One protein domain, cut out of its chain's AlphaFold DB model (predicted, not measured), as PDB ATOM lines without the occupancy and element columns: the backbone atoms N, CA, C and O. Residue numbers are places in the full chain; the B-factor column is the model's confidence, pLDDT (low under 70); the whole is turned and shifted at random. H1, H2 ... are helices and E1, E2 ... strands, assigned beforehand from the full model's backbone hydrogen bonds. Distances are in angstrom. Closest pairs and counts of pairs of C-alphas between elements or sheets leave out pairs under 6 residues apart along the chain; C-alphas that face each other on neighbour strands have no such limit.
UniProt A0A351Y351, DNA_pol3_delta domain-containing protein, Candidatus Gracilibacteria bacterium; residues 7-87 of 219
ATOM      1  N   GLY A   7     350.148 219.918 366.458       81.75
ATOM      2  CA  GLY A   7     350.543 218.657 365.835       81.75
ATOM      3  C   GLY A   7     351.202 217.720 366.843       81.75
ATOM      4  O   GLY A   7     350.797 216.560 366.964       81.75
ATOM      5  N   GLN A   8     352.130 218.249 367.644       85.31
ATOM      6  CA  GLN A   8     352.774 217.496 368.725       85.31
ATOM      7  C   GLN A   8     351.771 217.018 369.776       85.31
ATOM      8  O   GLN A   8     351.859 215.876 370.222       85.31
ATOM      9  N   ILE A   9     350.778 217.841 370.136       85.75
ATOM     10  CA  ILE A   9     349.731 217.447 371.095       85.75
ATOM     11  C   ILE A   9     348.925 216.257 370.561       85.75
ATOM     12  O   ILE A   9     348.735 215.272 371.276       85.75
ATOM     13  N   LYS A  10     348.485 216.302 369.296       83.88
ATOM     14  CA  LYS A  10     347.758 215.181 368.673       83.88
ATOM     15  C   LYS A  10     348.603 213.912 368.655       83.88
ATOM     16  O   LYS A  10     348.120 212.850 369.047       83.88
ATOM     17  N   GLN A  11     349.861 214.021 368.239       85.75
ATOM     18  CA  GLN A  11     350.772 212.884 368.227       85.75
ATOM     19  C   GLN A  11     350.981 212.332 369.638       85.75
ATOM     20  O   GLN A  11     350.949 211.119 369.830       85.75
ATOM     21  N   ALA A  12     351.138 213.190 370.645       86.00
ATOM     22  CA  ALA A  12     351.292 212.769 372.029       86.00
ATOM     23  C   ALA A  12     350.051 212.023 372.545       86.00
ATOM     24  O   ALA A  12     350.218 211.018 373.227       86.00
ATOM     25  N   ILE A  13     348.836 212.453 372.199       85.12
ATOM     26  CA  ILE A  13     347.593 211.813 372.666       85.12
ATOM     27  C   ILE A  13     347.349 210.465 371.991       85.12
ATOM     28  O   ILE A  13     346.962 209.519 372.667       85.12
ATOM     29  N   TYR A  14     347.564 210.371 370.678       82.75
ATOM     30  CA  TYR A  14     347.126 209.206 369.899       82.75
ATOM     31  C   TYR A  14     348.252 208.241 369.507       82.75
ATOM     32  O   TYR A  14     347.973 207.190 368.934       82.75
ATOM     33  N   SER A  15     349.518 208.564 369.791       82.12
ATOM     34  CA  SER A  15     350.616 207.603 369.608       82.12
ATOM     35  C   SER A  15     350.541 206.488 370.644       82.12
ATOM     36  O   SER A  15     350.522 206.754 371.848       82.12
ATOM     37  N   SER A  16     350.571 205.241 370.170       73.38
ATOM     38  CA  SER A  16     350.728 204.081 371.040       73.38
ATOM     39  C   SER A  16     352.103 204.108 371.704       73.38
ATOM     40  O   SER A  16     353.131 204.371 371.070       73.38
ATOM     41  N   GLY A  17     352.127 203.858 373.009       69.25
ATOM     42  CA  GLY A  17     353.371 203.757 373.752       69.25
ATOM     43  C   GLY A  17     353.996 202.379 373.575       69.25
ATOM     44  O   GLY A  17     353.491 201.385 374.092       69.25
ATOM     45  N   LEU A  18     355.113 202.295 372.851       65.50
ATOM     46  CA  LEU A  18     355.891 201.062 372.787       65.50
ATOM     47  C   LEU A  18     356.520 200.825 374.176       65.50
ATOM     48  O   LEU A  18     357.290 201.656 374.650       65.50
ATOM     49  N   PHE A  19     356.177 199.712 374.831       74.81
ATOM     50  CA  PHE A  19     356.657 199.308 376.170       74.81
ATOM     51  C   PHE A  19     356.163 200.126 377.377       74.81
ATOM     52  O   PHE A  19     356.703 199.970 378.473       74.81
ATOM     53  N   THR A  20     355.129 200.957 377.237       76.12
ATOM     54  CA  THR A  20     354.568 201.714 378.371       76.12
ATOM     55  C   THR A  20     353.160 201.244 378.692       76.12
ATOM     56  O   THR A  20     352.327 201.150 377.800       76.12
ATOM     57  N   THR A  21     352.876 200.993 379.968       78.56
ATOM     58  CA  THR A  21     351.538 200.590 380.422       78.56
ATOM     59  C   THR A  21     350.604 201.779 380.625       78.56
ATOM     60  O   THR A  21     349.397 201.632 380.457       78.56
ATOM     61  N   LYS A  22     351.152 202.943 381.003       85.75
ATOM     62  CA  LYS A  22     350.429 204.212 381.127       85.75
ATOM     63  C   LYS A  22     351.300 205.402 380.723       85.75
ATOM     64  O   LYS A  22     352.494 205.420 381.018       85.75
ATOM     65  N   LYS A  23     350.687 206.418 380.119       88.44
ATOM     66  CA  LYS A  23     351.308 207.658 379.641       88.44
ATOM     67  C   LYS A  23     350.605 208.868 380.249       88.44
ATOM     68  O   LYS A  23     349.391 208.984 380.151       88.44
ATOM     69  N   LEU A  24     351.357 209.788 380.854       90.00
ATOM     70  CA  LEU A  24     350.836 211.078 381.321       90.00
ATOM     71  C   LEU A  24     351.188 212.171 380.310       90.00
ATOM     72  O   LEU A  24     352.354 212.338 379.956       90.00
ATOM     73  N   ILE A  25     350.185 212.925 379.872       89.88
ATOM     74  CA  ILE A  25     350.320 214.005 378.896       89.88
ATOM     75  C   ILE A  25     349.871 215.300 379.563       89.88
ATOM     76  O   ILE A  25     348.705 215.445 379.928       89.88
ATOM     77  N   LEU A  26     350.803 216.239 379.714       91.31
ATOM     78  CA  LEU A  26     350.546 217.559 380.284       91.31
ATOM     79  C   LEU A  26     350.481 218.591 379.160       91.31
ATOM     80  O   LEU A  26     351.466 218.811 378.455       91.31
ATOM     81  N   VAL A  27     349.327 219.229 378.998       90.44
ATOM     82  CA  VAL A  27     349.102 220.264 377.988       90.44
ATOM     83  C   VAL A  27     348.995 221.615 378.685       90.44
ATOM     84  O   VAL A  27     347.960 221.963 379.250       90.44
ATOM     85  N   ASN A  28     350.090 222.374 378.649       88.44
ATOM     86  CA  ASN A  28     350.188 223.692 379.275       88.44
ATOM     87  C   ASN A  28     349.647 224.797 378.357       88.44
ATOM     88  O   ASN A  28     349.909 224.800 377.155       88.44
ATOM     89  N   GLY A  29     348.946 225.768 378.939       85.69
ATOM     90  CA  GLY A  29     348.367 226.913 378.230       85.69
ATOM     91  C   GLY A  29     347.054 226.609 377.508       85.69
ATOM     92  O   GLY A  29     346.594 227.441 376.728       85.69
ATOM     93  N   LEU A  30     346.451 225.439 377.748       88.19
ATOM     94  CA  LEU A  30     345.122 225.090 377.254       88.19
ATOM     95  C   LEU A  30     344.201 224.692 378.419       88.19
ATOM     96  O   LEU A  30     344.648 223.963 379.304       88.19
ATOM     97  N   PRO A  31     342.917 225.099 378.417       89.12
ATOM     98  CA  PRO A  31     342.292 226.083 377.520       89.12
ATOM     99  C   PRO A  31     343.026 227.430 377.498       89.12
ATOM    100  O   PRO A  31     343.717 227.758 378.452       89.12
ATOM    101  N   LEU A  32     342.934 228.172 376.389       88.12
ATOM    102  CA  LEU A  32     343.673 229.430 376.263       88.12
ATOM    103  C   LEU A  32     343.254 230.420 377.344       88.12
ATOM    104  O   LEU A  32     342.073 230.519 377.691       88.12
ATOM    105  N   ASP A  33     344.230 231.182 377.821       87.50
ATOM    106  CA  ASP A  33     343.982 232.262 378.761       87.50
ATOM    107  C   ASP A  33     343.286 233.442 378.059       87.50
ATOM    108  O   ASP A  33     343.566 233.728 376.894       87.50
ATOM    109  N   ALA A  34     342.418 234.171 378.767       81.81
ATOM    110  CA  ALA A  34     341.592 235.244 378.182       81.81
ATOM    111  C   ALA A  34     342.387 236.387 377.516       81.81
ATOM    112  O   ALA A  34     341.869 237.079 376.639       81.81
ATOM    113  N   SER A  35     343.638 236.599 377.928       77.44
ATOM    114  CA  SER A  35     344.548 237.603 377.362       77.44
ATOM    115  C   SER A  35     345.411 237.076 376.210       77.44
ATOM    116  O   SER A  35     346.065 237.869 375.527       77.44
ATOM    117  N   THR A  36     345.432 235.760 375.975       80.75
ATOM    118  CA  THR A  36     346.309 235.142 374.976       80.75
ATOM    119  C   THR A  36     345.741 235.340 373.578       80.75
ATOM    120  O   THR A  36     344.667 234.840 373.249       80.75
ATOM    121  N   LYS A  37     346.493 236.042 372.725       76.19
ATOM    122  CA  LYS A  37     346.197 236.163 371.294       76.19
ATOM    123  C   LYS A  37     347.099 235.215 370.513       76.19
ATOM    124  O   LYS A  37     348.320 235.333 370.572       76.19
ATOM    125  N   LEU A  38     346.494 234.285 369.785       78.25
ATOM    126  CA  LEU A  38     347.187 233.463 368.796       78.25
ATOM    127  C   LEU A  38     347.056 234.107 367.412       78.25
ATOM    128  O   LEU A  38     346.112 234.849 367.152       78.25
ATOM    129  N   GLY A  39     348.001 233.809 366.517       80.38
ATOM    130  CA  GLY A  39     347.850 234.134 365.095       80.38
ATOM    131  C   GLY A  39     346.693 233.356 364.456       80.38
ATOM    132  O   GLY A  39     346.259 232.335 365.000       80.38
ATOM    133  N   GLU A  40     346.216 233.819 363.301       80.81
ATOM    134  CA  GLU A  40     345.064 233.240 362.587       80.81
ATOM    135  C   GLU A  40     345.249 231.737 362.321       80.81
ATOM    136  O   GLU A  40     344.451 230.929 362.791       80.81
ATOM    137  N   GLU A  41     346.377 231.346 361.721       81.69
ATOM    138  CA  GLU A  41     346.698 229.945 361.400       81.69
ATOM    139  C   GLU A  41     346.653 229.017 362.631       81.69
ATOM    140  O   GLU A  41     346.073 227.932 362.608       81.69
ATOM    141  N   ARG A  42     347.224 229.456 363.761       81.06
ATOM    142  CA  ARG A  42     347.247 228.663 365.004       81.06
ATOM    143  C   ARG A  42     345.867 228.554 365.643       81.06
ATOM    144  O   ARG A  42     345.549 227.537 366.257       81.06
ATOM    145  N   THR A  43     345.050 229.591 365.492       83.56
ATOM    146  CA  THR A  43     343.668 229.594 365.977       83.56
ATOM    147  C   THR A  43     342.829 228.583 365.200       83.56
ATOM    148  O   THR A  43     342.082 227.816 365.811       83.56
ATOM    149  N   GLU A  44     343.006 228.506 363.880       84.88
ATOM    150  CA  GLU A  44     342.356 227.496 363.039       84.88
ATOM    151  C   GLU A  44     342.794 226.076 363.410       84.88
ATOM    152  O   GLU A  44     341.950 225.209 363.647       84.88
ATOM    153  N   GLN A  45     344.102 225.832 363.546       84.75
ATOM    154  CA  GLN A  45     344.626 224.521 363.951       84.75
ATOM    155  C   GLN A  45     344.086 224.075 365.316       84.75
ATOM    156  O   GLN A  45     343.712 222.907 365.490       84.75
ATOM    157  N   LEU A  46     344.014 225.000 366.279       86.62
ATOM    158  CA  LEU A  46     343.424 224.739 367.587       86.62
ATOM    159  C   LEU A  46     341.933 224.420 367.461       86.62
ATOM    160  O   LEU A  46     341.475 223.457 368.069       86.62
ATOM    161  N   GLN A  47     341.182 225.173 366.658       87.88
ATOM    162  CA  GLN A  47     339.756 224.928 366.452       87.88
ATOM    163  C   GLN A  47     339.512 223.537 365.847       87.88
ATOM    164  O   GLN A  47     338.685 222.789 366.366       87.88
ATOM    165  N   VAL A  48     340.304 223.137 364.846       88.62
ATOM    166  CA  VAL A  48     340.258 221.788 364.254       88.62
ATOM    167  C   VAL A  48     340.566 220.708 365.294       88.62
ATOM    168  O   VAL A  48     339.920 219.660 365.316       88.62
ATOM    169  N   PHE A  49     341.557 220.928 366.160       88.62
ATOM    170  CA  PHE A  49     341.860 220.004 367.255       88.62
ATOM    171  C   PHE A  49     340.709 219.892 368.259       88.62
ATOM    172  O   PHE A  49     340.325 218.780 368.618       88.62
ATOM    173  N   VAL A  50     340.144 221.023 368.680       89.31
ATOM    174  CA  VAL A  50     339.027 221.070 369.631       89.31
ATOM    175  C   VAL A  50     337.807 220.356 369.061       89.31
ATOM    176  O   VAL A  50     337.214 219.529 369.748       89.31
ATOM    177  N   ASP A  51     337.464 220.608 367.799       90.62
ATOM    178  CA  ASP A  51     336.326 219.958 367.152       90.62
ATOM    179  C   ASP A  51     336.554 218.443 366.996       90.62
ATOM    180  O   ASP A  51     335.626 217.658 367.204       90.62
ATOM    181  N   ALA A  52     337.789 218.004 366.722       87.69
ATOM    182  CA  ALA A  52     338.140 216.582 366.696       87.69
ATOM    183  C   ALA A  52     338.023 215.919 368.082       87.69
ATOM    184  O   ALA A  52     337.469 214.824 368.188       87.69
ATOM    185  N   LEU A  53     338.490 216.589 369.140       87.19
ATOM    186  CA  LEU A  53     338.400 216.092 370.516       87.19
ATOM    187  C   LEU A  53     336.939 215.972 370.977       87.19
ATOM    188  O   LEU A  53     336.558 214.963 371.570       87.19
ATOM    189  N   ILE A  54     336.114 216.973 370.657       89.75
ATOM    190  CA  ILE A  54     334.678 216.972 370.963       89.75
ATOM    191  C   ILE A  54     333.964 215.869 370.177       89.75
ATOM    192  O   ILE A  54     333.152 215.146 370.749       89.75
ATOM    193  N   LYS A  55     334.277 215.703 368.884       88.62
ATOM    194  CA  LYS A  55     333.700 214.640 368.045       88.62
ATOM    195  C   LYS A  55     334.051 213.242 368.560       88.62
ATOM    196  O   LYS A  55     333.237 212.333 368.440       88.62
ATOM    197  N   ALA A  56     335.237 213.075 369.137       84.56
ATOM    198  CA  ALA A  56     335.644 211.841 369.800       84.56
ATOM    199  C   ALA A  56     335.015 211.663 371.196       84.56
ATOM    200  O   ALA A  56     335.361 210.711 371.890       84.56
ATOM    201  N   GLU A  57     334.129 212.566 371.637       82.75
ATOM    202  CA  GLU A  57     333.541 212.591 372.986       82.75
ATOM    203  C   GLU A  57     334.603 212.619 374.097       82.75
ATOM    204  O   GLU A  57     334.382 212.138 375.204       82.75
ATOM    205  N   GLY A  58     335.794 213.155 373.805       78.75
ATOM    206  CA  GLY A  58     336.914 213.154 374.747       78.75
ATOM    207  C   GLY A  58     337.513 211.770 374.998       78.75
ATOM    208  O   GLY A  58     338.323 211.631 375.913       78.75
ATOM    209  N   LYS A  59     337.158 210.755 374.196       83.06
ATOM    210  CA  LYS A  59     337.792 209.436 374.252       83.06
ATOM    211  C   LYS A  59     339.259 209.579 373.870       83.06
ATOM    212  O   LYS A  59     339.609 209.893 372.730       83.06
ATOM    213  N   ILE A  60     340.101 209.350 374.861       84.75
ATOM    214  CA  ILE A  60     341.540 209.184 374.718       84.75
ATOM    215  C   ILE A  60     341.870 207.696 374.878       84.75
ATOM    216  O   ILE A  60     341.060 206.959 375.447       84.75
ATOM    217  N   PRO A  61     343.019 207.232 374.366       85.50
ATOM    218  CA  PRO A  61     343.485 205.873 374.628       85.50
ATOM    219  C   PRO A  61     343.476 205.543 376.132       85.50
ATOM    220  O   PRO A  61     343.832 206.389 376.949       85.50
ATOM    221  N   GLU A  62     343.063 204.328 376.511       84.25
ATOM    222  CA  GLU A  62     342.912 203.924 377.927       84.25
ATOM    223  C   GLU A  62     344.237 203.912 378.706       84.25
ATOM    224  O   GLU A  62     344.264 204.048 379.931       84.25
ATOM    225  N   ASP A  63     345.348 203.767 377.988       86.25
ATOM    226  CA  ASP A  63     346.701 203.861 378.525       86.25
ATOM    227  C   ASP A  63     347.147 205.314 378.750       86.25
ATOM    228  O   ASP A  63     348.223 205.547 379.293       86.25
ATOM    229  N   SER A  64     346.346 206.308 378.370       87.75
ATOM    230  CA  SER A  64     346.737 207.713 378.372       87.75
ATOM    231  C   SER A  64     345.936 208.523 379.389       87.75
ATOM    232  O   SER A  64     344.711 208.490 379.438       87.75
ATOM    233  N   LEU A  65     346.647 209.303 380.201       89.19
ATOM    234  CA  LEU A  65     346.092 210.283 381.124       89.19
ATOM    235  C   LEU A  65     346.416 211.682 380.605       89.19
ATOM    236  O   LEU A  65     347.582 212.064 380.517       89.19
ATOM    237  N   LEU A  66     345.382 212.446 380.267       90.31
ATOM    238  CA  LEU A  66     345.507 213.787 379.706       90.31
ATOM    239  C   LEU A  66     345.162 214.845 380.756       90.31
ATOM    240  O   LEU A  66     344.077 214.817 381.336       90.31
ATOM    241  N   VAL A  67     346.074 215.791 380.981       92.88
ATOM    242  CA  VAL A  67     345.892 216.898 381.924       92.88
ATOM    243  C   VAL A  67     346.089 218.218 381.192       92.88
ATOM    244  O   VAL A  67     347.157 218.492 380.651       92.88
ATOM    245  N   PHE A  68     345.049 219.044 381.205       92.25
ATOM    246  CA  PHE A  68     345.080 220.410 380.697       92.25
ATOM    247  C   PHE A  68     345.385 221.376 381.840       92.25
ATOM    248  O   PHE A  68     344.777 221.279 382.908       92.25
ATOM    249  N   ILE A  69     346.331 222.289 381.627       92.00
ATOM    250  CA  ILE A  69     346.792 223.243 382.638       92.00
ATOM    251  C   ILE A  69     346.723 224.648 382.047       92.00
ATOM    252  O   ILE A  69     347.379 224.948 381.051       92.00
ATOM    253  N   SER A  70     345.962 225.528 382.690       90.56
ATOM    254  CA  SER A  70     345.833 226.938 382.323       90.56
ATOM    255  C   SER A  70     345.692 227.786 383.586       90.56
ATOM    256  O   SER A  70     345.125 227.332 384.581       90.56
ATOM    257  N   SER A  71     346.256 228.997 383.553       87.94
ATOM    258  CA  SER A  71     346.290 229.891 384.718       87.94
ATOM    259  C   SER A  71     345.050 230.773 384.788       87.94
ATOM    260  O   SER A  71     344.491 230.975 385.863       87.94
ATOM    261  N   THR A  72     344.602 231.299 383.645       89.31
ATOM    262  CA  THR A  72     343.429 232.183 383.565       89.31
ATOM    263  C   THR A  72     342.528 231.780 382.394       89.31
ATOM    264  O   THR A  72     342.324 232.575 381.470       89.31
ATOM    265  N   PRO A  73     341.983 230.546 382.413       90.69
ATOM    266  CA  PRO A  73     341.298 229.968 381.263       90.69
ATOM    267  C   PRO A  73     340.087 230.805 380.849       90.69
ATOM    268  O   PRO A  73     339.243 231.161 381.680       90.69
ATOM    269  N   ASP A  74     339.951 231.074 379.550       90.31
ATOM    270  CA  ASP A  74     338.760 231.730 379.019       90.31
ATOM    271  C   ASP A  74     337.570 230.759 379.002       90.31
ATOM    272  O   ASP A  74     337.420 229.903 378.122       90.31
ATOM    273  N   LYS A  75     336.673 230.944 379.975       90.44
ATOM    274  CA  LYS A  75     335.465 230.128 380.172       90.44
ATOM    275  C   LYS A  75     334.482 230.173 378.997       90.44
ATOM    276  O   LYS A  75     333.564 229.354 378.909       90.44
ATOM    277  N   ARG A  76     334.630 231.134 378.079       88.81
ATOM    278  CA  ARG A  76     333.754 231.274 376.907       88.81
ATOM    279  C   ARG A  76     334.110 230.275 375.807       88.81
ATOM    280  O   ARG A  76     333.225 229.935 375.014       88.81
ATOM    281  N   LEU A  77     335.358 229.798 375.775       90.50
ATOM    282  CA  LEU A  77     335.873 228.915 374.733       90.50
ATOM    283  C   LEU A  77     335.190 227.546 374.747       90.50
ATOM    284  O   LEU A  77     334.883 226.979 375.799       90.50
ATOM    285  N   LYS A  78     335.003 226.985 373.545       92.38
ATOM    286  CA  LYS A  78     334.386 225.664 373.349       92.38
ATOM    287  C   LYS A  78     335.118 224.568 374.128       92.38
ATOM    288  O   LYS A  78     334.465 223.751 374.768       92.38
ATOM    289  N   LEU A  79     336.455 224.590 374.113       91.81
ATOM    290  CA  LEU A  79     337.280 223.604 374.814       91.81
ATOM    291  C   LEU A  79     337.049 223.633 376.328       91.81
ATOM    292  O   LEU A  79     336.853 222.578 376.919       91.81
ATOM    293  N   TYR A  80     337.011 224.816 376.952       93.06
ATOM    294  CA  TYR A  80     336.755 224.924 378.392       93.06
ATOM    295  C   TYR A  80     335.384 224.340 378.751       93.06
ATOM    296  O   TYR A  80     335.297 223.468 379.609       93.06
ATOM    297  N   LYS A  81     334.325 224.747 378.038       93.44
ATOM    298  CA  LYS A  81     332.955 224.248 378.272       93.44
ATOM    299  C   LYS A  81     332.833 222.737 378.082       93.44
ATOM    300  O   LYS A  81     332.008 222.098 378.731       93.44
ATOM    301  N   PHE A  82     333.615 222.173 377.164       93.19
ATOM    302  CA  PHE A  82     333.687 220.733 376.966       93.19
ATOM    303  C   PHE A  82     334.373 220.038 378.150       93.19
ATOM    304  O   PHE A  82     333.812 219.090 378.698       93.19
ATOM    305  N   LEU A  83     335.543 220.522 378.579       92.56
ATOM    306  CA  LEU A  83     336.292 219.947 379.702       92.56
ATOM    307  C   LEU A  83     335.542 220.085 381.032       92.56
ATOM    308  O   LEU A  83     335.531 219.145 381.813       92.56
ATOM    309  N   GLU A  84     334.852 221.200 381.261       92.75
ATOM    310  CA  GLU A  84     334.039 221.421 382.465       92.75
ATOM    311  C   GLU A  84     332.938 220.364 382.640       92.75
ATOM    312  O   GLU A  84     332.587 220.016 383.763       92.75
ATOM    313  N   LYS A  85     332.417 219.821 381.534       91.19
ATOM    314  CA  LYS A  85     331.375 218.784 381.551       91.19
ATOM    315  C   LYS A  85     331.920 217.358 381.579       91.19
ATOM    316  O   LYS A  85     331.253 216.480 382.112       91.19
ATOM    317  N   ASN A  86     333.077 217.122 380.960       90.06
ATOM    318  CA  ASN A  86     333.563 215.768 380.663       90.06
ATOM    319  C   ASN A  86     334.849 215.384 381.413       90.06
ATOM    320  O   ASN A  86     335.246 214.223 381.369       90.06
ATOM    321  N   ALA A  87     335.514 216.325 382.086       90.31
ATOM    322  CA  ALA A  87     336.768 216.092 382.797       90.31
ATOM    323  C   ALA A  87     336.665 216.474 384.281       90.31
ATOM    324  O   ALA A  87     335.793 217.228 384.707       90.31
TER     325      ALA A  87
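What this domain is: This is residues 7 to 87 of the 219 residues of the protein "DNA_pol3_delta domain-containing protein" of Candidatus Gracilibacteria bacterium (UniProt A0A351Y351). A narrow ribbon of two parallel strands, E1 and E2, has the short helix H1 over one of its faces, while its other face is bare. The longer helix H2 lies beside H1 and H3 lies beyond the E2 edge, making with H1 an arc of three helices that run roughly back against the strands, with residues 39 to 44 sticking out. The printed part has 81 residues with three named helices and two named strands, in the order H1, E1, H2, E2, H3; the sheet's order is E1, E2, all parallel, and the class is mixed, helices and strands. The whole is compact, with a radius of gyration of the C-alphas of 13.1 A, yet only just elongated in outline, spanning 40 by 26 by 24 A.

Where its parts are: H1 is residues 7 to 14, beginning at C-alpha 7 at (350.543, 218.657, 365.835). E1, residues 23 to 28, is 16.1 A from first to last C-alpha. H2, residues 40 to 55, is the longest helix, 22.5 A from C-alpha 40 at (345.064, 233.240, 362.587) to C-alpha 55. E2, residues 64 to 69, also measures 16.1 A. H3, residues 78 to 86, measures 12.3 A and ends at C-alpha 86 at (333.563, 215.768, 380.663).

How they stand to each other: E1 and E2 are parallel neighbours, their directions 17 degrees apart. Between them N 25 and O 65 are 2.8 A apart and N 69 and O 27 are 2.9 A apart, within hydrogen-bond range. E1, H2 and E2 form a strand-helix-strand unit, two parallel neighbour strands with a helix between them in the chain, and its crossover is right-handed. The closest C-alphas of H1 and E1 are those of Ala 12 and Ile 25, 7.0 A apart; of H1 and E2, those of Ile 13 and Ser 64, 7.1 A. H1 and H2 are close but not clearly touching: their closest C-alphas, of Lys 10 and Phe 49, are 7.7 A apart. They run the same way at a shallow tilt of 12 degrees. H2 and H3 only just touch, with 3 pairs of C-alphas within 8 A, made by residues 50 to 54 of H2 alone; the closest are those of Val 50 and Leu 79, 6.0 A. They run the same way at a shallow tilt of 25 degrees. H3 is apart from H1 and from E1. Every O i to N i+4 pair is within hydrogen-bond range in H1 and H2; in H3 it is 4 of 5.

The domain as a whole: The two C-alphas farthest apart are those of Phe 19 and Ser 35, 40.2 A. The link from E1 to H2, 11 residues, is long; the other links are short. Residues 39 to 44, of which 40 to 44 belong to H2, stand free. The printed part has no cut. Its mean pLDDT is 86.0, with residues 17 to 18 under 70.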